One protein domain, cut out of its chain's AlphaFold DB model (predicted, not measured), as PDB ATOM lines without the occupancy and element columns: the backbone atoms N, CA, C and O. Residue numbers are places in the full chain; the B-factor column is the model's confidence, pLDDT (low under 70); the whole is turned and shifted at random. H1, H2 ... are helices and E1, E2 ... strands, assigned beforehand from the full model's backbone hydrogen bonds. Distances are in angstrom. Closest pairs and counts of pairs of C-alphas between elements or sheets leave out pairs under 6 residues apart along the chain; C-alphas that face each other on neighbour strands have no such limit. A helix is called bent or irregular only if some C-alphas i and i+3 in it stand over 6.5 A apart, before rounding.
ATOM      1  N   SER A 112     -25.286 -52.951  13.777       84.44
ATOM      2  CA  SER A 112     -25.841 -53.995  14.646       84.44
ATOM      3  C   SER A 112     -26.810 -54.921  13.904       84.44
ATOM      4  O   SER A 112     -26.924 -56.097  14.237       84.44
ATOM      5  N   THR A 113     -27.449 -54.416  12.846       89.69
ATOM      6  CA  THR A 113     -28.420 -55.173  12.036       89.69
ATOM      7  C   THR A 113     -27.767 -56.075  10.992       89.69
ATOM      8  O   THR A 113     -28.416 -56.967  10.443       89.69
ATOM      9  N   LEU A 114     -26.482 -55.859  10.702       92.81
ATOM     10  CA  LEU A 114     -25.753 -56.632   9.707       92.81
ATOM     11  C   LEU A 114     -25.419 -58.034  10.242       92.81
ATOM     12  O   LEU A 114     -25.048 -58.157  11.415       92.81
ATOM     13  N   PRO A 115     -25.496 -59.084   9.403       94.94
ATOM     14  CA  PRO A 115     -25.077 -60.424   9.795       94.94
ATOM     15  C   PRO A 115     -23.560 -60.504  10.010       94.94
ATOM     16  O   PRO A 115     -22.788 -59.685   9.506       94.94
ATOM     17  N   ASP A 116     -23.125 -61.525  10.742       95.69
ATOM     18  CA  ASP A 116     -21.704 -61.831  10.900       95.69
ATOM     19  C   ASP A 116     -21.074 -62.109   9.529       95.69
ATOM     20  O   ASP A 116     -21.680 -62.743   8.662       95.69
ATOM     21  N   GLY A 117     -19.868 -61.591   9.305       95.25
ATOM     22  CA  GLY A 117     -19.203 -61.681   8.007       95.25
ATOM     23  C   GLY A 117     -19.821 -60.808   6.906       95.25
ATOM     24  O   GLY A 117     -19.444 -60.969   5.747       95.25
ATOM     25  N   ALA A 118     -20.732 -59.871   7.208       95.19
ATOM     26  CA  ALA A 118     -21.314 -58.983   6.189       95.19
ATOM     27  C   ALA A 118     -20.272 -58.165   5.406       95.19
ATOM     28  O   ALA A 118     -20.535 -57.734   4.282       95.19
ATOM     29  N   TRP A 119     -19.096 -57.935   5.996       96.38
ATOM     30  CA  TRP A 119     -17.955 -57.278   5.367       96.38
ATOM     31  C   TRP A 119     -16.796 -58.236   5.071       96.38
ATOM     32  O   TRP A 119     -15.677 -57.779   4.832       96.38
ATOM     33  N   ALA A 120     -17.028 -59.549   5.062       94.88
ATOM     34  CA  ALA A 120     -16.044 -60.527   4.622       94.88
ATOM     35  C   ALA A 120     -15.800 -60.392   3.113       94.88
ATOM     36  O   ALA A 120     -16.730 -60.239   2.317       94.88
ATOM     37  N   ARG A 121     -14.529 -60.433   2.714       91.75
ATOM     38  CA  ARG A 121     -14.151 -60.362   1.306       91.75
ATOM     39  C   ARG A 121     -14.397 -61.724   0.641       91.75
ATOM     40  O   ARG A 121     -14.112 -62.744   1.264       91.75
ATOM     41  N   PRO A 122     -14.853 -61.778  -0.626       90.62
ATOM     42  CA  PRO A 122     -15.101 -63.050  -1.311       90.62
ATOM     43  C   PRO A 122     -13.851 -63.923  -1.502       90.62
ATOM     44  O   PRO A 122     -13.963 -65.144  -1.541       90.62
ATOM     45  N   MET A 123     -12.670 -63.307  -1.621       87.00
ATOM     46  CA  MET A 123     -11.382 -63.969  -1.872       87.00
ATOM     47  C   MET A 123     -11.355 -64.823  -3.156       87.00
ATOM     48  O   MET A 123     -10.667 -65.840  -3.222       87.00
ATOM     49  N   VAL A 124     -12.086 -64.396  -4.189       87.94
ATOM     50  CA  VAL A 124     -12.221 -65.102  -5.474       87.94
ATOM     51  C   VAL A 124     -11.299 -64.507  -6.537       87.94
ATOM     52  O   VAL A 124     -10.601 -65.243  -7.231       87.94
ATOM     53  N   ASP A 125     -11.272 -63.178  -6.658       87.81
ATOM     54  CA  ASP A 125     -10.439 -62.472  -7.635       87.81
ATOM     55  C   ASP A 125      -9.777 -61.250  -6.984       87.81
ATOM     56  O   ASP A 125     -10.387 -60.179  -6.900       87.81
ATOM     57  N   PRO A 126      -8.500 -61.368  -6.574       84.44
ATOM     58  CA  PRO A 126      -7.779 -60.273  -5.941       84.44
ATOM     59  C   PRO A 126      -7.729 -58.993  -6.783       84.44
ATOM     60  O   PRO A 126      -7.707 -57.904  -6.219       84.44
ATOM     61  N   ARG A 127      -7.717 -59.083  -8.121       84.56
ATOM     62  CA  ARG A 127      -7.634 -57.894  -8.985       84.56
ATOM     63  C   ARG A 127      -8.953 -57.139  -9.002       84.56
ATOM     64  O   ARG A 127      -8.955 -55.921  -8.820       84.56
ATOM     65  N   ALA A 128     -10.056 -57.855  -9.209       87.06
ATOM     66  CA  ALA A 128     -11.388 -57.263  -9.184       87.06
ATOM     67  C   ALA A 128     -11.710 -56.696  -7.793       87.06
ATOM     68  O   ALA A 128     -12.178 -55.566  -7.682       87.06
ATOM     69  N   GLU A 129     -11.378 -57.432  -6.732       91.25
ATOM     70  CA  GLU A 129     -11.619 -57.030  -5.342       91.25
ATOM     71  C   GLU A 129     -10.837 -55.772  -4.957       91.25
ATOM     72  O   GLU A 129     -11.415 -54.854  -4.376       91.25
ATOM     73  N   THR A 130      -9.554 -55.674  -5.325       92.00
ATOM     74  CA  THR A 130      -8.769 -54.447  -5.111       92.00
ATOM     75  C   THR A 130      -9.353 -53.263  -5.883       92.00
ATOM     76  O   THR A 130      -9.424 -52.160  -5.343       92.00
ATOM     77  N   GLY A 131      -9.813 -53.480  -7.120       91.94
ATOM     78  CA  GLY A 131     -10.467 -52.445  -7.922       91.94
ATOM     79  C   GLY A 131     -11.760 -51.928  -7.294       91.94
ATOM     80  O   GLY A 131     -11.933 -50.718  -7.155       91.94
ATOM     81  N   VAL A 132     -12.640 -52.835  -6.867       93.38
ATOM     82  CA  VAL A 132     -13.914 -52.491  -6.218       93.38
ATOM     83  C   VAL A 132     -13.679 -51.837  -4.853       93.38
ATOM     84  O   VAL A 132     -14.347 -50.859  -4.530       93.38
ATOM     85  N   GLN A 133     -12.691 -52.293  -4.074       95.69
ATOM     86  CA  GLN A 133     -12.351 -51.663  -2.796       95.69
ATOM     87  C   GLN A 133     -11.803 -50.240  -2.976       95.69
ATOM     88  O   GLN A 133     -12.182 -49.344  -2.221       95.69
ATOM     89  N   LEU A 134     -10.949 -50.004  -3.980       95.44
ATOM     90  CA  LEU A 134     -10.469 -48.659  -4.300       95.44
ATOM     91  C   LEU A 134     -11.614 -47.763  -4.797       95.44
ATOM     92  O   LEU A 134     -11.718 -46.620  -4.363       95.44
ATOM     93  N   ALA A 135     -12.515 -48.286  -5.633       94.88
ATOM     94  CA  ALA A 135     -13.710 -47.556  -6.052       94.88
ATOM     95  C   ALA A 135     -14.600 -47.169  -4.855       94.88
ATOM     96  O   ALA A 135     -15.049 -46.028  -4.788       94.88
ATOM     97  N   ALA A 136     -14.796 -48.067  -3.883       95.75
ATOM     98  CA  ALA A 136     -15.543 -47.783  -2.653       95.75
ATOM     99  C   ALA A 136     -14.891 -46.678  -1.807       95.75
ATOM    100  O   ALA A 136     -15.577 -45.781  -1.318       95.75
ATOM    101  N   ILE A 137     -13.557 -46.685  -1.682       95.50
ATOM    102  CA  ILE A 137     -12.819 -45.609  -1.001       95.50
ATOM    103  C   ILE A 137     -13.038 -44.278  -1.723       95.50
ATOM    104  O   ILE A 137     -13.404 -43.302  -1.077       95.50
ATOM    105  N   LEU A 138     -12.890 -44.245  -3.053       94.00
ATOM    106  CA  LEU A 138     -13.123 -43.036  -3.850       94.00
ATOM    107  C   LEU A 138     -14.570 -42.536  -3.716       94.00
ATOM    108  O   LEU A 138     -14.779 -41.343  -3.520       94.00
ATOM    109  N   LYS A 139     -15.569 -43.428  -3.748       91.44
ATOM    110  CA  LYS A 139     -16.981 -43.074  -3.521       91.44
ATOM    111  C   LYS A 139     -17.224 -42.468  -2.136       91.44
ATOM    112  O   LYS A 139     -18.060 -41.581  -1.999       91.44
ATOM    113  N   ALA A 140     -16.525 -42.960  -1.116       90.56
ATOM    114  CA  ALA A 140     -16.663 -42.488   0.259       90.56
ATOM    115  C   ALA A 140     -15.911 -41.168   0.528       90.56
ATOM    116  O   ALA A 140     -16.131 -40.532   1.561       90.56
ATOM    117  N   MET A 141     -15.039 -40.732  -0.386       87.56
ATOM    118  CA  MET A 141     -14.331 -39.459  -0.286       87.56
ATOM    119  C   MET A 141     -15.255 -38.282  -0.610       87.56
ATOM    120  O   MET A 141     -15.884 -38.223  -1.662       87.56
ATOM    121  N   ALA A 142     -15.278 -37.282   0.272       72.44
ATOM    122  CA  ALA A 142     -16.029 -36.040   0.063       72.44
ATOM    123  C   ALA A 142     -15.281 -34.997  -0.799       72.44
ATOM    124  O   ALA A 142     -15.803 -33.913  -1.052       72.44
ATOM    125  N   GLY A 143     -14.052 -35.303  -1.221       81.19
ATOM    126  CA  GLY A 143     -13.182 -34.426  -1.997       81.19
ATOM    127  C   GLY A 143     -11.799 -35.048  -2.220       81.19
ATOM    128  O   GLY A 143     -11.594 -36.211  -1.861       81.19
ATOM    129  N   PRO A 144     -10.855 -34.297  -2.810       88.00
ATOM    130  CA  PRO A 144      -9.485 -34.760  -2.994       88.00
ATOM    131  C   PRO A 144      -8.820 -35.104  -1.656       88.00
ATOM    132  O   PRO A 144      -8.954 -34.354  -0.689       88.00
ATOM    133  N   LEU A 145      -8.085 -36.215  -1.604       86.81
ATOM    134  CA  LEU A 145      -7.244 -36.595  -0.464       86.81
ATOM    135  C   LEU A 145      -5.800 -36.818  -0.921       86.81
ATOM    136  O   LEU A 145      -5.589 -37.237  -2.062       86.81
ATOM    137  N   PRO A 146      -4.801 -36.608  -0.045       90.00
ATOM    138  CA  PRO A 146      -3.421 -36.975  -0.337       90.00
ATOM    139  C   PRO A 146      -3.323 -38.431  -0.796       90.00
ATOM    140  O   PRO A 146      -3.873 -39.327  -0.149       90.00
ATOM    141  N   THR A 147      -2.584 -38.689  -1.877       90.19
ATOM    142  CA  THR A 147      -2.431 -40.037  -2.457       90.19
ATOM    143  C   THR A 147      -1.996 -41.059  -1.408       90.19
ATOM    144  O   THR A 147      -2.535 -42.163  -1.329       90.19
ATOM    145  N   ARG A 148      -1.081 -40.651  -0.529       88.31
ATOM    146  CA  ARG A 148      -0.591 -41.441   0.606       88.31
ATOM    147  C   ARG A 148      -1.706 -41.869   1.566       88.31
ATOM    148  O   ARG A 148      -1.723 -43.003   2.031       88.31
ATOM    149  N   GLN A 149      -2.672 -40.991   1.832       89.94
ATOM    150  CA  GLN A 149      -3.812 -41.296   2.696       89.94
ATOM    151  C   GLN A 149      -4.785 -42.271   2.021       89.94
ATOM    152  O   GLN A 149      -5.299 -43.170   2.683       89.94
ATOM    153  N   VAL A 150      -4.997 -42.150   0.705       92.88
ATOM    154  CA  VAL A 150      -5.814 -43.112  -0.056       92.88
ATOM    155  C   VAL A 150      -5.149 -44.491  -0.088       92.88
ATOM    156  O   VAL A 150      -5.822 -45.500   0.120       92.88
ATOM    157  N   ARG A 151      -3.821 -44.548  -0.264       92.00
ATOM    158  CA  ARG A 151      -3.036 -45.789  -0.159       92.00
ATOM    159  C   ARG A 151      -3.154 -46.402   1.233       92.00
ATOM    160  O   ARG A 151      -3.453 -47.586   1.342       92.00
ATOM    161  N   LEU A 152      -3.008 -45.609   2.296       92.50
ATOM    162  CA  LEU A 152      -3.201 -46.088   3.666       92.50
ATOM    163  C   LEU A 152      -4.619 -46.640   3.890       92.50
ATOM    164  O   LEU A 152      -4.771 -47.719   4.458       92.50
ATOM    165  N   ALA A 153      -5.657 -45.949   3.417       94.12
ATOM    166  CA  ALA A 153      -7.029 -46.441   3.513       94.12
ATOM    167  C   ALA A 153      -7.207 -47.771   2.758       94.12
ATOM    168  O   ALA A 153      -7.824 -48.708   3.268       94.12
ATOM    169  N   ALA A 154      -6.619 -47.899   1.568       92.94
ATOM    170  CA  ALA A 154      -6.626 -49.149   0.816       92.94
ATOM    171  C   ALA A 154      -5.897 -50.278   1.557       92.94
ATOM    172  O   ALA A 154      -6.407 -51.394   1.623       92.94
ATOM    173  N   LEU A 155      -4.754 -49.986   2.180       91.56
ATOM    174  CA  LEU A 155      -4.030 -50.943   3.010       91.56
ATOM    175  C   LEU A 155      -4.902 -51.441   4.169       91.56
ATOM    176  O   LEU A 155      -5.042 -52.643   4.345       91.56
ATOM    177  N   LEU A 156      -5.518 -50.537   4.931       92.69
ATOM    178  CA  LEU A 156      -6.313 -50.893   6.113       92.69
ATOM    179  C   LEU A 156      -7.635 -51.601   5.768       92.69
ATOM    180  O   LEU A 156      -8.138 -52.383   6.568       92.69
ATOM    181  N   THR A 157      -8.203 -51.352   4.585       93.81
ATOM    182  CA  THR A 157      -9.407 -52.066   4.110       93.81
ATOM    183  C   THR A 157      -9.085 -53.462   3.572       93.81
ATOM    184  O   THR A 157      -9.857 -54.404   3.783       93.81
ATOM    185  N   LEU A 158      -7.944 -53.616   2.893       90.94
ATOM    186  CA  LEU A 158      -7.468 -54.905   2.386       90.94
ATOM    187  C   LEU A 158      -6.792 -55.750   3.471       90.94
ATOM    188  O   LEU A 158      -6.765 -56.970   3.337       90.94
ATOM    189  N   GLU A 159      -6.297 -55.119   4.540       90.19
ATOM    190  CA  GLU A 159      -5.739 -55.771   5.724       90.19
ATOM    191  C   GLU A 159      -6.427 -55.321   7.010       90.19
ATOM    192  O   GLU A 159      -5.855 -54.576   7.814       90.19
ATOM    193  N   PRO A 160      -7.656 -55.805   7.243       92.81
ATOM    194  CA  PRO A 160      -8.509 -55.302   8.312       92.81
ATOM    195  C   PRO A 160      -7.926 -55.517   9.714       92.81
ATOM    196  O   PRO A 160      -8.221 -54.738  10.620       92.81
ATOM    197  N   ARG A 161      -7.044 -56.504   9.913       91.75
ATOM    198  CA  ARG A 161      -6.316 -56.695  11.182       91.75
ATOM    199  C   ARG A 161      -5.456 -55.492  11.592       91.75
ATOM    200  O   ARG A 161      -5.259 -55.270  12.782       91.75
ATOM    201  N   LEU A 162      -4.962 -54.705  10.631       91.44
ATOM    202  CA  LEU A 162      -4.123 -53.531  10.900       91.44
ATOM    203  C   LEU A 162      -4.919 -52.357  11.482       91.44
ATOM    204  O   LEU A 162      -4.322 -51.444  12.045       91.44
ATOM    205  N   LEU A 163      -6.250 -52.377  11.366       93.19
ATOM    206  CA  LEU A 163      -7.115 -51.337  11.918       93.19
ATOM    207  C   LEU A 163      -7.333 -51.501  13.431       93.19
ATOM    208  O   LEU A 163      -7.556 -50.511  14.119       93.19
ATOM    209  N   LEU A 164      -7.238 -52.734  13.948       93.31
ATOM    210  CA  LEU A 164      -7.591 -53.086  15.330       93.31
ATOM    211  C   LEU A 164      -6.933 -52.222  16.421       93.31
ATOM    212  O   LEU A 164      -7.639 -51.879  17.363       93.31
ATOM    213  N   PRO A 165      -5.643 -51.833  16.336       92.50
ATOM    214  CA  PRO A 165      -5.013 -51.000  17.367       92.50
ATOM    215  C   PRO A 165      -5.608 -49.590  17.502       92.50
ATOM    216  O   PRO A 165      -5.284 -48.886  18.454       92.50
ATOM    217  N   TYR A 166      -6.434 -49.163  16.544       91.81
ATOM    218  CA  TYR A 166      -7.020 -47.821  16.474       91.81
ATOM    219  C   TYR A 166      -8.520 -47.798  16.790       91.81
ATOM    220  O   TYR A 166      -9.159 -46.759  16.605       91.81
ATOM    221  N   LEU A 167      -9.071 -48.936  17.212       92.19
ATOM    222  CA  LEU A 167     -10.473 -49.117  17.574       92.19
ATOM    223  C   LEU A 167     -10.604 -49.249  19.092       92.19
ATOM    224  O   LEU A 167      -9.718 -49.809  19.740       92.19
ATOM    225  N   ASP A 168     -11.712 -48.765  19.647       92.94
ATOM    226  CA  ASP A 168     -12.116 -49.150  21.003       92.94
ATOM    227  C   ASP A 168     -12.639 -50.600  21.045       92.94
ATOM    228  O   ASP A 168     -12.736 -51.274  20.015       92.94
ATOM    229  N   ASP A 169     -12.937 -51.116  22.239       92.88
ATOM    230  CA  ASP A 169     -13.315 -52.522  22.421       92.88
ATOM    231  C   ASP A 169     -14.607 -52.898  21.669       92.88
ATOM    232  O   ASP A 169     -14.678 -53.974  21.064       92.88
ATOM    233  N   ASP A 170     -15.598 -52.002  21.643       92.62
ATOM    234  CA  ASP A 170     -16.891 -52.222  20.984       92.62
ATOM    235  C   ASP A 170     -16.750 -52.145  19.456       92.62
ATOM    236  O   ASP A 170     -17.269 -52.992  18.713       92.62
ATOM    237  N   GLU A 171     -15.993 -51.159  18.969       92.75
ATOM    238  CA  GLU A 171     -15.627 -51.015  17.563       92.75
ATOM    239  C   GLU A 171     -14.819 -52.226  17.084       92.75
ATOM    240  O   GLU A 171     -15.087 -52.760  16.008       92.75
ATOM    241  N   ALA A 172     -13.863 -52.705  17.884       94.56
ATOM    242  CA  ALA A 172     -13.035 -53.858  17.555       94.56
ATOM    243  C   ALA A 172     -13.842 -55.162  17.542       94.56
ATOM    244  O   ALA A 172     -13.623 -56.008  16.669       94.56
ATOM    245  N   ALA A 173     -14.782 -55.344  18.475       94.25
ATOM    246  CA  ALA A 173     -15.696 -56.484  18.475       94.25
ATOM    247  C   ALA A 173     -16.595 -56.469  17.228       94.25
ATOM    248  O   ALA A 173     -16.698 -57.477  16.523       94.25
ATOM    249  N   THR A 174     -17.169 -55.309  16.904       95.12
ATOM    250  CA  THR A 174     -17.995 -55.117  15.705       95.12
ATOM    251  C   THR A 174     -17.193 -55.359  14.429       95.12
ATOM    252  O   THR A 174     -17.645 -56.079  13.539       95.12
ATOM    253  N   TRP A 175     -15.976 -54.820  14.350       95.62
ATOM    254  CA  TRP A 175     -15.083 -54.997  13.211       95.62
ATOM    255  C   TRP A 175     -14.742 -56.470  12.987       95.62
ATOM    256  O   TRP A 175     -14.931 -56.973  11.883       95.62
ATOM    257  N   ARG A 176     -14.332 -57.202  14.031       96.31
ATOM    258  CA  ARG A 176     -14.057 -58.646  13.927       96.31
ATOM    259  C   ARG A 176     -15.286 -59.434  13.486       96.31
ATOM    260  O   ARG A 176     -15.181 -60.269  12.593       96.31
ATOM    261  N   ARG A 177     -16.455 -59.132  14.060       96.56
ATOM    262  CA  ARG A 177     -17.724 -59.784  13.714       96.56
ATOM    263  C   ARG A 177     -18.085 -59.603  12.238       96.56
ATOM    264  O   ARG A 177     -18.467 -60.564  11.578       96.56
ATOM    265  N   LEU A 178     -17.957 -58.384  11.711       97.06
ATOM    266  CA  LEU A 178     -18.335 -58.067  10.330       97.06
ATOM    267  C   LEU A 178     -17.297 -58.533   9.306       97.06
ATOM    268  O   LEU A 178     -17.675 -58.914   8.202       97.06
ATOM    269  N   ILE A 179     -16.009 -58.507   9.644       96.12
ATOM    270  CA  ILE A 179     -14.920 -58.907   8.743       96.12
ATOM    271  C   ILE A 179     -14.729 -60.428   8.710       96.12
ATOM    272  O   ILE A 179     -14.402 -60.982   7.661       96.12
ATOM    273  N   GLY A 180     -14.907 -61.100   9.847       93.19
ATOM    274  CA  GLY A 180     -14.546 -62.502  10.019       93.19
ATOM    275  C   GLY A 180     -13.031 -62.708  10.121       93.19
ATOM    276  O   GLY A 180     -12.300 -61.862  10.637       93.19
ATOM    277  N   THR A 181     -12.549 -63.838   9.604       89.50
ATOM    278  CA  THR A 181     -11.184 -64.345   9.836       89.50
ATOM    279  C   THR A 181     -10.061 -63.438   9.327       89.50
ATOM    280  O   THR A 181      -8.930 -63.545   9.785       89.50
ATOM    281  N   GLU A 182     -10.327 -62.529   8.379       89.88
ATOM    282  CA  GLU A 182      -9.311 -61.569   7.912       89.88
ATOM    283  C   GLU A 182      -8.912 -60.547   8.996       89.88
ATOM    284  O   GLU A 182      -7.840 -59.941   8.901       89.88
ATOM    285  N   ALA A 183      -9.748 -60.347  10.025       91.25
ATOM    286  CA  ALA A 183      -9.425 -59.493  11.167       91.25
ATOM    287  C   ALA A 183      -8.502 -60.181  12.184       91.25
ATOM    288  O   ALA A 183      -7.959 -59.503  13.059       91.25
ATOM    289  N   ASP A 184      -8.304 -61.497  12.085       87.56
ATOM    290  CA  ASP A 184      -7.474 -62.234  13.028       87.56
ATOM    291  C   ASP A 184      -5.972 -61.962  12.799       87.56
ATOM    292  O   ASP A 184      -5.533 -61.688  11.673       87.56
ATOM    293  N   PRO A 185      -5.140 -62.030  13.856       81.56
ATOM    294  CA  PRO A 185      -3.693 -61.910  13.721       81.56
ATOM    295  C   PRO A 185      -3.117 -63.002  12.812       81.56
ATOM    296  O   PRO A 185      -3.478 -64.174  12.919       81.56
ATOM    297  N   LEU A 186      -2.167 -62.634  11.947       76.69
ATOM    298  CA  LEU A 186      -1.479 -63.617  11.114       76.69
ATOM    299  C   LEU A 186      -0.444 -64.430  11.902       76.69
ATOM    300  O   LEU A 186       0.244 -63.880  12.766       76.69
ATOM    301  N   PRO A 187      -0.227 -65.702  11.522       71.88
ATOM    302  CA  PRO A 187       0.943 -66.455  11.948       71.88
ATOM    303  C   PRO A 187       2.246 -65.791  11.456       71.88
ATOM    304  O   PRO A 187       2.269 -65.213  10.363       71.88
ATOM    305  N   PRO A 188       3.362 -65.949  12.190       58.50
ATOM    306  CA  PRO A 188       4.646 -65.295  11.895       58.50
ATOM    307  C   PRO A 188       5.294 -65.688  10.552       58.50
ATOM    308  O   PRO A 188       6.238 -65.036  10.122       58.50
ATOM    309  N   SER A 189       4.798 -66.723   9.868       53.00
ATOM    310  CA  SER A 189       5.419 -67.317   8.669       53.00
ATOM    311  C   SER A 189       4.675 -67.021   7.357       53.00
ATOM    312  O   SER A 189       4.814 -67.760   6.382       53.00
ATOM    313  N   THR A 190       3.828 -65.991   7.326       53.12
ATOM    314  CA  THR A 190       2.940 -65.729   6.181       53.12
ATOM    315  C   THR A 190       3.684 -64.966   5.066       53.12
ATOM    316  O   THR A 190       4.341 -63.972   5.371       53.12
ATOM    317  N   PRO A 191       3.613 -65.386   3.781       50.94
ATOM    318  CA  PRO A 191       4.299 -64.710   2.673       50.94
ATOM    319  C   PRO A 191       3.906 -63.229   2.534       50.94
ATOM    320  O   PRO A 191       2.774 -62.850   2.835       50.94
ATOM    321  N   THR A 192       4.842 -62.408   2.041       56.56
ATOM    322  CA  THR A 192       4.778 -60.939   2.059       56.56
ATOM    323  C   THR A 192       3.552 -60.390   1.327       56.56
ATOM    324  O   THR A 192       3.458 -60.438   0.099       56.56
ATOM    325  N   PHE A 193       2.630 -59.815   2.102       58.88
ATOM    326  CA  PHE A 193       1.426 -59.107   1.658       58.88
ATOM    327  C   PHE A 193       1.662 -58.156   0.471       58.88
ATOM    328  O   PHE A 193       0.894 -58.157  -0.494       58.88
ATOM    329  N   VAL A 194       2.762 -57.402   0.530       57.88
ATOM    330  CA  VAL A 194       3.152 -56.368  -0.438       57.88
ATOM    331  C   VAL A 194       3.153 -56.904  -1.875       57.88
ATOM    332  O   VAL A 194       2.509 -56.327  -2.745       57.88
ATOM    333  N   ALA A 195       3.725 -58.089  -2.115       56.12
ATOM    334  CA  ALA A 195       3.833 -58.651  -3.465       56.12
ATOM    335  C   ALA A 195       2.475 -59.037  -4.086       56.12
ATOM    336  O   ALA A 195       2.290 -58.939  -5.301       56.12
ATOM    337  N   ARG A 196       1.511 -59.489  -3.268       61.78
ATOM    338  CA  ARG A 196       0.170 -59.877  -3.743       61.78
ATOM    339  C   ARG A 196      -0.686 -58.651  -4.048       61.78
ATOM    340  O   ARG A 196      -1.436 -58.662  -5.024       61.78
ATOM    341  N   VAL A 197      -0.577 -57.620  -3.215       65.25
ATOM    342  CA  VAL A 197      -1.354 -56.391  -3.374       65.25
ATOM    343  C   VAL A 197      -0.787 -55.512  -4.475       65.25
ATOM    344  O   VAL A 197      -1.577 -54.967  -5.229       65.25
ATOM    345  N   ASP A 198       0.527 -55.469  -4.687       71.38
ATOM    346  CA  ASP A 198       1.152 -54.587  -5.681       71.38
ATOM    347  C   ASP A 198       0.649 -54.769  -7.115       71.38
ATOM    348  O   ASP A 198       0.281 -53.799  -7.783       71.38
ATOM    349  N   ALA A 199       0.597 -56.008  -7.608       73.50
ATOM    350  CA  ALA A 199       0.198 -56.259  -8.993       73.50
ATOM    351  C   ALA A 199      -1.294 -55.961  -9.233       73.50
ATOM    352  O   ALA A 199      -1.668 -55.400 -10.272       73.50
ATOM    353  N   ALA A 200      -2.149 -56.332  -8.275       84.00
ATOM    354  CA  ALA A 200      -3.579 -56.042  -8.311       84.00
ATOM    355  C   ALA A 200      -3.846 -54.538  -8.163       84.00
ATOM    356  O   ALA A 200      -4.596 -53.965  -8.952       84.00
ATOM    357  N   TRP A 201      -3.149 -53.891  -7.230       87.25
ATOM    358  CA  TRP A 201      -3.214 -52.462  -6.953       87.25
ATOM    359  C   TRP A 201      -2.804 -51.618  -8.154       87.25
ATOM    360  O   TRP A 201      -3.597 -50.809  -8.628       87.25
ATOM    361  N   GLY A 202      -1.612 -51.841  -8.713       86.69
ATOM    362  CA  GLY A 202      -1.138 -51.072  -9.865       86.69
ATOM    363  C   GLY A 202      -2.057 -51.218 -11.083       86.69
ATOM    364  O   GLY A 202      -2.244 -50.277 -11.851       86.69
ATOM    365  N   THR A 203      -2.683 -52.384 -11.254       87.12
ATOM    366  CA  THR A 203      -3.690 -52.604 -12.304       87.12
ATOM    367  C   THR A 203      -4.990 -51.852 -12.011       87.12
ATOM    368  O   THR A 203      -5.514 -51.190 -12.902       87.12
ATOM    369  N   ALA A 204      -5.485 -51.900 -10.773       91.12
ATOM    370  CA  ALA A 204      -6.686 -51.189 -10.343       91.12
ATOM    371  C   ALA A 204      -6.549 -49.665 -10.480       91.12
ATOM    372  O   ALA A 204      -7.411 -49.029 -11.085       91.12
ATOM    373  N   VAL A 205      -5.446 -49.095  -9.985       91.06
ATOM    374  CA  VAL A 205      -5.147 -47.657 -10.080       91.06
ATOM    375  C   VAL A 205      -5.078 -47.225 -11.541       91.06
ATOM    376  O   VAL A 205      -5.771 -46.287 -11.931       91.06
ATOM    377  N   ARG A 206      -4.314 -47.948 -12.378       89.81
ATOM    378  CA  ARG A 206      -4.245 -47.660 -13.820       89.81
ATOM    379  C   ARG A 206      -5.620 -47.720 -14.473       89.81
ATOM    380  O   ARG A 206      -5.974 -46.791 -15.185       89.81
ATOM    381  N   ASN A 207      -6.413 -48.753 -14.198       89.69
ATOM    382  CA  ASN A 207      -7.748 -48.890 -14.778       89.69
ATOM    383  C   ASN A 207      -8.677 -47.739 -14.370       89.69
ATOM    384  O   ASN A 207      -9.343 -47.171 -15.232       89.69
ATOM    385  N   LEU A 208      -8.727 -47.369 -13.089       90.06
ATOM    386  CA  LEU A 208      -9.582 -46.270 -12.624       90.06
ATOM    387  C   LEU A 208      -9.121 -44.915 -13.174       90.06
ATOM    388  O   LEU A 208      -9.962 -44.102 -13.555       90.06
ATOM    389  N   ARG A 209      -7.805 -44.694 -13.282       91.69
ATOM    390  CA  ARG A 209      -7.224 -43.472 -13.857       91.69
ATOM    391  C   ARG A 209      -7.489 -43.375 -15.361       91.69
ATOM    392  O   ARG A 209      -8.014 -42.370 -15.826       91.69
ATOM    393  N   THR A 210      -7.204 -44.430 -16.125       87.94
ATOM    394  CA  THR A 210      -7.405 -44.463 -17.586       87.94
ATOM    395  C   THR A 210      -8.877 -44.326 -17.978       87.94
ATOM    396  O   THR A 210      -9.173 -43.697 -18.989       87.94
ATOM    397  N   ASN A 211      -9.804 -44.859 -17.177       86.31
ATOM    398  CA  ASN A 211     -11.243 -44.717 -17.421       86.31
ATOM    399  C   ASN A 211     -11.845 -43.424 -16.833       86.31
ATOM    400  O   ASN A 211     -13.056 -43.221 -16.919       86.31
ATOM    401  N   GLY A 212     -11.025 -42.542 -16.247       86.12
ATOM    402  CA  GLY A 212     -11.461 -41.237 -15.743       86.12
ATOM    403  C   GLY A 212     -12.308 -41.287 -14.468       86.12
ATOM    404  O   GLY A 212     -13.040 -40.341 -14.202       86.12
ATOM    405  N   HIS A 213     -12.229 -42.370 -13.690       88.44
ATOM    406  CA  HIS A 213     -12.909 -42.525 -12.393       88.44
ATOM    407  C   HIS A 213     -12.064 -42.032 -11.212       88.44
ATOM    408  O   HIS A 213     -12.598 -41.724 -10.147       88.44
ATOM    409  N   LEU A 214     -10.750 -41.956 -11.418       91.94
ATOM    410  CA  LEU A 214      -9.767 -41.410 -10.496       91.94
ATOM    411  C   LEU A 214      -9.050 -40.249 -11.188       91.94
ATOM    412  O   LEU A 214      -8.435 -40.443 -12.236       91.94
ATOM    413  N   VAL A 215      -9.117 -39.062 -10.589       90.31
ATOM    414  CA  VAL A 215      -8.356 -37.889 -11.029       90.31
ATOM    415  C   VAL A 215      -7.172 -37.705 -10.098       90.31
ATOM    416  O   VAL A 215      -7.329 -37.668  -8.881       90.31
ATOM    417  N   GLU A 216      -5.990 -37.592 -10.687       88.50
ATOM    418  CA  GLU A 216      -4.742 -37.355  -9.977       88.50
ATOM    419  C   GLU A 216      -4.271 -35.928 -10.247       88.50
ATOM    420  O   GLU A 216      -4.051 -35.543 -11.395       88.50
ATOM    421  N   ASP A 217      -4.122 -35.149  -9.179       86.81
ATOM    422  CA  ASP A 217      -3.434 -33.866  -9.210       86.81
ATOM    423  C   ASP A 217      -1.988 -34.089  -8.766       86.81
ATOM    424  O   ASP A 217      -1.698 -34.272  -7.580       86.81
ATOM    425  N   ILE A 218      -1.082 -34.084  -9.741       82.00
ATOM    426  CA  ILE A 218       0.349 -34.316  -9.529       82.00
ATOM    427  C   ILE A 218       0.976 -33.186  -8.704       82.00
ATOM    428  O   ILE A 218       1.866 -33.445  -7.899       82.00
ATOM    429  N   GLN A 219       0.520 -31.941  -8.884       81.31
ATOM    430  CA  GLN A 219       1.083 -30.785  -8.182       81.31
ATOM    431  C   GLN A 219       0.656 -30.782  -6.716       81.31
ATOM    432  O   GLN A 219       1.474 -30.542  -5.832       81.31
ATOM    433  N   ALA A 220      -0.613 -31.092  -6.455       79.88
ATOM    434  CA  ALA A 220      -1.128 -31.204  -5.096       79.88
ATOM    435  C   ALA A 220      -0.776 -32.543  -4.423       79.88
ATOM    436  O   ALA A 220      -0.924 -32.669  -3.208       79.88
ATOM    437  N   GLY A 221      -0.353 -33.559  -5.183       85.50
ATOM    438  CA  GLY A 221      -0.138 -34.915  -4.674       85.50
ATOM    439  C   GLY A 221      -1.427 -35.550  -4.144       85.50
ATOM    440  O   GLY A 221      -1.407 -36.252  -3.127       85.50
ATOM    441  N   THR A 222      -2.561 -35.256  -4.790       88.75
ATOM    442  CA  THR A 222      -3.887 -35.698  -4.340       88.75
ATOM    443  C   THR A 222      -4.609 -36.522  -5.386       88.75
ATOM    444  O   THR A 222      -4.439 -36.353  -6.593       88.75
ATOM    445  N   TRP A 223      -5.461 -37.406  -4.891       92.56
ATOM    446  CA  TRP A 223      -6.391 -38.201  -5.667       92.56
ATOM    447  C   TRP A 223      -7.813 -37.758  -5.350       92.56
ATOM    448  O   TRP A 223      -8.147 -37.516  -4.189       92.56
ATOM    449  N   ALA A 224      -8.655 -37.668  -6.372       89.00
ATOM    450  CA  ALA A 224     -10.047 -37.264  -6.253       89.00
ATOM    451  C   ALA A 224     -10.973 -38.248  -6.984       89.00
ATOM    452  O   ALA A 224     -10.597 -38.784  -8.035       89.00
ATOM    453  N   PRO A 225     -12.193 -38.473  -6.465       89.06
ATOM    454  CA  PRO A 225     -13.205 -39.207  -7.202       89.06
ATOM    455  C   PRO A 225     -13.641 -38.424  -8.439       89.06
ATOM    456  O   PRO A 225     -13.714 -37.193  -8.427       89.06
ATOM    457  N   ALA A 226     -13.988 -39.148  -9.497       83.69
ATOM    458  CA  ALA A 226     -14.567 -38.583 -10.706       83.69
ATOM    459  C   ALA A 226     -15.828 -39.342 -11.139       83.69
ATOM    460  O   ALA A 226     -16.276 -40.290 -10.491       83.69
ATOM    461  N   ALA A 227     -16.460 -38.867 -12.213       82.50
ATOM    462  CA  ALA A 227     -17.727 -39.411 -12.687       82.50
ATOM    463  C   ALA A 227     -17.618 -40.905 -13.059       82.50
ATOM    464  O   ALA A 227     -16.571 -41.388 -13.493       82.50
ATOM    465  N   GLY A 228     -18.722 -41.645 -12.939       78.44
ATOM    466  CA  GLY A 228     -18.796 -43.048 -13.353       78.44
ATOM    467  C   GLY A 228     -18.396 -44.072 -12.287       78.44
ATOM    468  O   GLY A 228     -18.455 -45.267 -12.576       78.44
ATOM    469  N   LEU A 229     -18.022 -43.639 -11.076       83.81
ATOM    470  CA  LEU A 229     -17.796 -44.531  -9.929       83.81
ATOM    471  C   LEU A 229     -19.071 -45.275  -9.488       83.81
ATOM    472  O   LEU A 229     -18.987 -46.352  -8.907       83.81
ATOM    473  N   ASP A 230     -20.248 -44.745  -9.816       81.75
ATOM    474  CA  ASP A 230     -21.562 -45.367  -9.621       81.75
ATOM    475  C   ASP A 230     -21.732 -46.694 -10.379       81.75
ATOM    476  O   ASP A 230     -22.550 -47.524  -9.993       81.75
ATOM    477  N   ARG A 231     -20.918 -46.942 -11.415       83.94
ATOM    478  CA  ARG A 231     -20.924 -48.208 -12.167       83.94
ATOM    479  C   ARG A 231     -20.302 -49.377 -11.401       83.94
ATOM    480  O   ARG A 231     -20.485 -50.525 -11.800       83.94
ATOM    481  N   PHE A 232     -19.552 -49.103 -10.336       86.50
ATOM    482  CA  PHE A 232     -18.934 -50.131  -9.509       86.50
ATOM    483  C   PHE A 232     -19.905 -50.560  -8.409       86.50
ATOM    484  O   PHE A 232     -20.168 -49.810  -7.464       86.50
ATOM    485  N   ALA A 233     -20.396 -51.796  -8.503       87.81
ATOM    486  CA  ALA A 233     -21.157 -52.429  -7.431       87.81
ATOM    487  C   ALA A 233     -20.261 -52.578  -6.192       87.81
ATOM    488  O   ALA A 233     -19.320 -53.370  -6.176       87.81
ATOM    489  N   THR A 234     -20.532 -51.756  -5.185       92.19
ATOM    490  CA  THR A 234     -19.700 -51.581  -3.981       92.19
ATOM    491  C   THR A 234     -20.509 -51.724  -2.693       92.19
ATOM    492  O   THR A 234     -19.937 -51.682  -1.604       92.19
ATOM    493  N   ASP A 235     -21.817 -51.971  -2.817       88.12
ATOM    494  CA  ASP A 235     -22.702 -52.244  -1.692       88.12
ATOM    495  C   ASP A 235     -22.224 -53.487  -0.919       88.12
ATOM    496  O   ASP A 235     -21.831 -54.501  -1.503       88.12
ATOM    497  N   GLY A 236     -22.264 -53.413   0.413       89.56
ATOM    498  CA  GLY A 236     -21.812 -54.486   1.300       89.56
ATOM    499  C   GLY A 236     -20.374 -54.292   1.777       89.56
ATOM    500  O   GLY A 236     -20.046 -53.257   2.360       89.56
ATOM    501  N   TRP A 237     -19.528 -55.309   1.586       94.00
ATOM    502  CA  TRP A 237     -18.176 -55.336   2.152       94.00
ATOM    503  C   TRP A 237     -17.268 -54.164   1.728       94.00
ATOM    504  O   TRP A 237     -16.602 -53.627   2.616       94.00
ATOM    505  N   PRO A 238     -17.244 -53.700   0.458       95.06
ATOM    506  CA  PRO A 238     -16.333 -52.634   0.045       95.06
ATOM    507  C   PRO A 238     -16.675 -51.296   0.709       95.06
ATOM    508  O   PRO A 238     -15.803 -50.677   1.326       95.06
ATOM    509  N   ASP A 239     -17.943 -50.875   0.622       92.44
ATOM    510  CA  ASP A 239     -18.430 -49.618   1.203       92.44
ATOM    511  C   ASP A 239     -18.401 -49.654   2.738       92.44
ATOM    512  O   ASP A 239     -18.061 -48.659   3.382       92.44
ATOM    513  N   GLY A 240     -18.714 -50.806   3.337       92.69
ATOM    514  CA  GLY A 240     -18.623 -51.025   4.778       92.69
ATOM    515  C   GLY A 240     -17.213 -50.808   5.324       92.69
ATOM    516  O   GLY A 240     -17.003 -49.968   6.205       92.69
ATOM    517  N   ARG A 241     -16.229 -51.503   4.736       95.12
ATOM    518  CA  ARG A 241     -14.812 -51.365   5.104       95.12
ATOM    519  C   ARG A 241     -14.296 -49.952   4.866       95.12
ATOM    520  O   ARG A 241     -13.669 -49.382   5.758       95.12
ATOM    521  N   ALA A 242     -14.570 -49.379   3.691       94.94
ATOM    522  CA  ALA A 242     -14.109 -48.040   3.332       94.94
ATOM    523  C   ALA A 242     -14.610 -46.983   4.323       94.94
ATOM    524  O   ALA A 242     -13.819 -46.170   4.801       94.94
ATOM    525  N   ARG A 243     -15.900 -47.022   4.685       89.94
ATOM    526  CA  ARG A 243     -16.496 -46.062   5.622       89.94
ATOM    527  C   ARG A 243     -15.840 -46.129   7.000       89.94
ATOM    528  O   ARG A 243     -15.431 -45.091   7.514       89.94
ATOM    529  N   MET A 244     -15.714 -47.329   7.568       91.00
ATOM    530  CA  MET A 244     -15.117 -47.517   8.895       91.00
ATOM    531  C   MET A 244     -13.659 -47.044   8.920       91.00
ATOM    532  O   MET A 244     -13.268 -46.260   9.783       91.00
ATOM    533  N   VAL A 245     -12.858 -47.458   7.933       94.00
ATOM    534  CA  VAL A 245     -11.446 -47.063   7.838       94.00
ATOM    535  C   VAL A 245     -11.302 -45.550   7.694       94.00
ATOM    536  O   VAL A 245     -10.508 -44.942   8.408       94.00
ATOM    537  N   LEU A 246     -12.084 -44.915   6.817       90.56
ATOM    538  CA  LEU A 246     -12.025 -43.463   6.645       90.56
ATOM    539  C   LEU A 246     -12.481 -42.716   7.905       90.56
ATOM    540  O   LEU A 246     -11.903 -41.680   8.216       90.56
ATOM    541  N   GLN A 247     -13.454 -43.234   8.658       87.31
ATOM    542  CA  GLN A 247     -13.859 -42.662   9.947       87.31
ATOM    543  C   GLN A 247     -12.737 -42.758  10.992       87.31
ATOM    544  O   GLN A 247     -12.478 -41.793  11.709       87.31
ATOM    545  N   VAL A 248     -12.019 -43.880  11.059       87.50
ATOM    546  CA  VAL A 248     -10.844 -44.020  11.934       87.50
ATOM    547  C   VAL A 248      -9.744 -43.042  11.525       87.50
ATOM    548  O   VAL A 248      -9.223 -42.318  12.372       87.50
ATOM    549  N   LEU A 249      -9.441 -42.944  10.228       87.00
ATOM    550  CA  LEU A 249      -8.432 -42.022   9.697       87.00
ATOM    551  C   LEU A 249      -8.822 -40.537   9.819       87.00
ATOM    552  O   LEU A 249      -7.960 -39.679   9.684       87.00
ATOM    553  N   GLN A 250     -10.088 -40.204  10.095       83.62
ATOM    554  CA  GLN A 250     -10.481 -38.841  10.486       83.62
ATOM    555  C   GLN A 250     -10.094 -38.511  11.930       83.62
ATOM    556  O   GLN A 250      -9.865 -37.346  12.250       83.62
ATOM    557  N   ARG A 251     -10.065 -39.521  12.806       84.69
ATOM    558  CA  ARG A 251      -9.748 -39.374  14.235       84.69
ATOM    559  C   ARG A 251      -8.248 -39.478  14.516       84.69
ATOM    560  O   ARG A 251      -7.801 -39.009  15.556       84.69
ATOM    561  N   GLN A 252      -7.488 -40.091  13.609       82.38
ATOM    562  CA  GLN A 252      -6.061 -40.372  13.764       82.38
ATOM    563  C   GLN A 252      -5.218 -39.562  12.778       82.38
ATOM    564  O   GLN A 252      -5.591 -39.393  11.620       82.38
ATOM    565  N   ALA A 253      -4.041 -39.104  13.208       78.69
ATOM    566  CA  ALA A 253      -3.086 -38.503  12.286       78.69
ATOM    567  C   ALA A 253      -2.493 -39.584  11.366       78.69
ATOM    568  O   ALA A 253      -1.955 -40.586  11.841       78.69
ATOM    569  N   THR A 254      -2.553 -39.364  10.050       81.19
ATOM    570  CA  THR A 254      -2.024 -40.281   9.024       81.19
ATOM    571  C   THR A 254      -0.579 -40.705   9.314       81.19
ATOM    572  O   THR A 254      -0.260 -41.888   9.233       81.19
ATOM    573  N   ASP A 255       0.280 -39.767   9.723       80.44
ATOM    574  CA  ASP A 255       1.684 -40.047  10.054       80.44
ATOM    575  C   ASP A 255       1.846 -40.973  11.258       80.44
ATOM    576  O   ASP A 255       2.726 -41.832  11.258       80.44
ATOM    577  N   THR A 256       0.981 -40.842  12.265       84.38
ATOM    578  CA  THR A 256       0.992 -41.709  13.449       84.38
ATOM    579  C   THR A 256       0.660 -43.143  13.066       84.38
ATOM    580  O   THR A 256       1.359 -44.065  13.482       84.38
ATOM    581  N   VAL A 257      -0.369 -43.326  12.234       86.69
ATOM    582  CA  VAL A 257      -0.772 -44.656  11.769       86.69
ATOM    583  C   VAL A 257       0.339 -45.285  10.935       86.69
ATOM    584  O   VAL A 257       0.683 -46.444  11.146       86.69
ATOM    585  N   ILE A 258       0.939 -44.515  10.022       84.31
ATOM    586  CA  ILE A 258       2.004 -45.023   9.156       84.31
ATOM    587  C   ILE A 258       3.246 -45.366   9.968       84.31
ATOM    588  O   ILE A 258       3.803 -46.436   9.763       84.31
ATOM    589  N   ALA A 259       3.660 -44.536  10.928       84.56
ATOM    590  CA  ALA A 259       4.838 -44.802  11.754       84.56
ATOM    591  C   ALA A 259       4.758 -46.126  12.539       84.56
ATOM    592  O   ALA A 259       5.794 -46.729  12.815       84.56
ATOM    593  N   ALA A 260       3.548 -46.589  12.865       87.38
ATOM    594  CA  ALA A 260       3.312 -47.858  13.550       87.38
ATOM    595  C   ALA A 260       3.288 -49.084  12.612       87.38
ATOM    596  O   ALA A 260       3.245 -50.219  13.091       87.38
ATOM    597  N   LEU A 261       3.313 -48.890  11.288       85.94
ATOM    598  CA  LEU A 261       3.332 -49.989  10.326       85.94
ATOM    599  C   LEU A 261       4.738 -50.617  10.194       85.94
ATOM    600  O   LEU A 261       5.753 -49.914  10.272       85.94
ATOM    601  N   PRO A 262       4.818 -51.930   9.895       86.31
ATOM    602  CA  PRO A 262       6.033 -52.568   9.387       86.31
ATOM    603  C   PRO A 262       6.654 -51.779   8.229       86.31
ATOM    604  O   PRO A 262       5.937 -51.194   7.416       86.31
ATOM    605  N   THR A 263       7.986 -51.765   8.146       83.94
ATOM    606  CA  THR A 263       8.739 -50.963   7.166       83.94
ATOM    607  C   THR A 263       8.282 -51.215   5.732       83.94
ATOM    608  O   THR A 263       8.048 -50.265   5.000       83.94
ATOM    609  N   GLU A 264       8.028 -52.467   5.362       83.75
ATOM    610  CA  GLU A 264       7.599 -52.833   4.011       83.75
ATOM    611  C   GLU A 264       6.236 -52.223   3.651       83.75
ATOM    612  O   GLU A 264       5.990 -51.859   2.504       83.75
ATOM    613  N   LEU A 265       5.337 -52.093   4.635       85.81
ATOM    614  CA  LEU A 265       4.030 -51.462   4.446       85.81
ATOM    615  C   LEU A 265       4.134 -49.937   4.432       85.81
ATOM    616  O   LEU A 265       3.392 -49.294   3.692       85.81
ATOM    617  N   ARG A 266       5.052 -49.357   5.216       87.25
ATOM    618  CA  ARG A 266       5.350 -47.916   5.167       87.25
ATOM    619  C   ARG A 266       5.870 -47.520   3.796       87.25
ATOM    620  O   ARG A 266       5.286 -46.647   3.164       87.25
ATOM    621  N   ASP A 267       6.877 -48.234   3.307       86.25
ATOM    622  CA  ASP A 267       7.459 -48.009   1.985       86.25
ATOM    623  C   ASP A 267       6.404 -48.170   0.888       86.25
ATOM    624  O   ASP A 267       6.349 -47.387  -0.058       86.25
ATOM    625  N   TRP A 268       5.502 -49.144   1.040       86.00
ATOM    626  CA  TRP A 268       4.381 -49.311   0.126       86.00
ATOM    627  C   TRP A 268       3.412 -48.124   0.154       86.00
ATOM    628  O   TRP A 268       2.971 -47.669  -0.899       86.00
ATOM    629  N   VAL A 269       3.052 -47.600   1.325       86.06
ATOM    630  CA  VAL A 269       2.174 -46.424   1.430       86.06
ATOM    631  C   VAL A 269       2.854 -45.174   0.859       86.06
ATOM    632  O   VAL A 269       2.186 -44.374   0.204       86.06
ATOM    633  N   ASP A 270       4.167 -45.048   1.046       83.00
ATOM    634  CA  ASP A 270       4.975 -43.889   0.644       83.00
ATOM    635  C   ASP A 270       5.420 -43.943  -0.825       83.00
ATOM    636  O   ASP A 270       5.823 -42.924  -1.391       83.00
ATOM    637  N   ALA A 271       5.321 -45.110  -1.466       78.81
ATOM    638  CA  ALA A 271       5.674 -45.283  -2.865       78.81
ATOM    639  C   ALA A 271       4.889 -44.309  -3.758       78.81
ATOM    640  O   ALA A 271       3.652 -44.270  -3.740       78.81
TER     641      ALA A 271
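This is residues 112 to 271 of the 274 residues of an uncharacterized protein of Azospira oryzae (UniProt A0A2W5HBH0). A cluster of crossing helices, with H2 at its core and H1, H6 and H8 packed round it, has a small two-stranded hairpin, E1 and E2, at one end and a helical hairpin, H3 and H4, at the other. The long H5 crosses H1 on the outside of the cluster and reaches E1. The printed part has 160 residues with eight named helices and two named strands, in the order H1 H2 H3 H4 H5 E1 E2 H6 H7 H8; the class is mostly helix and the sheet is antiparallel. It is compact and rounded, with a radius of gyration of the C-alphas of 14.9 A and spans of 39 by 35 by 30 A.

E1 holds residues 214 to 217 and E2 residues 222 to 225. H5, residues 193 to 210, is 25.7 A long and has a kink of 27 degrees near residue 200. H1, residues 126 to 140, begins at C-alpha 126 (-7.779, -60.273, -5.941) and is 20.8 A long. H2 is residues 147 to 158, 16.4 A, and H6 is residues 237 to 251, 21.7 A. H3, residues 160 to 166, and H4, residues 169 to 183, are irregular: C-alphas 162 and 165 are 7.0 A apart, and C-alphas 178 and 181 are 9.5 A apart. H7 is residues 254 to 259; H8, residues 263 to 270, ends at C-alpha 270 (4.975, -43.889, 0.644).

E1 and E2 form an antiparallel hairpin, with N 215 and O 224 3.0 A apart and N 224 and O 215 2.8 A apart. Residues 145 to 146 pair antiparallel with residues 222 to 223 of E2. The closest C-alphas of H5 and E1 are those of Leu 208 and Leu 214, 5.3 A apart. H5 touches H1 at a steep tilt of 60 degrees, closest at C-alphas Ala 200 and Arg 127, 4.5 A. H2, the hub, touches H1 (58 degrees, Ala 154 and Leu 134, C-alphas 6.4 A), H8 (51 degrees, Arg 151 and Val 269, 5.5 A) and, with residues 153 to 157 alone, H6 (53 degrees, Thr 157 and Arg 241, 5.5 A). H2 and H7 only just touch, with 3 pairs of C-alphas within 8 A. H3 and H4 are a helical hairpin at a shallow tilt of 17 degrees, C-alphas Arg 161 and Ala 183 being closest at 4.2 A. Every O i to N i+4 pair is within hydrogen-bond range in H1, H2, H6, H7 and H8, against 8 of 11 in H4, 12 of 14 in H5 and 0 of 3 in H3, where 3 of 4 O i to N i+3 pairs are.

The C-alphas farthest apart, Pro 115 and Gln 219, are 43.4 A apart. The printed part has no cut; the link E2 to H6 is long. Residues 188 to 197 are under 70 in pLDDT.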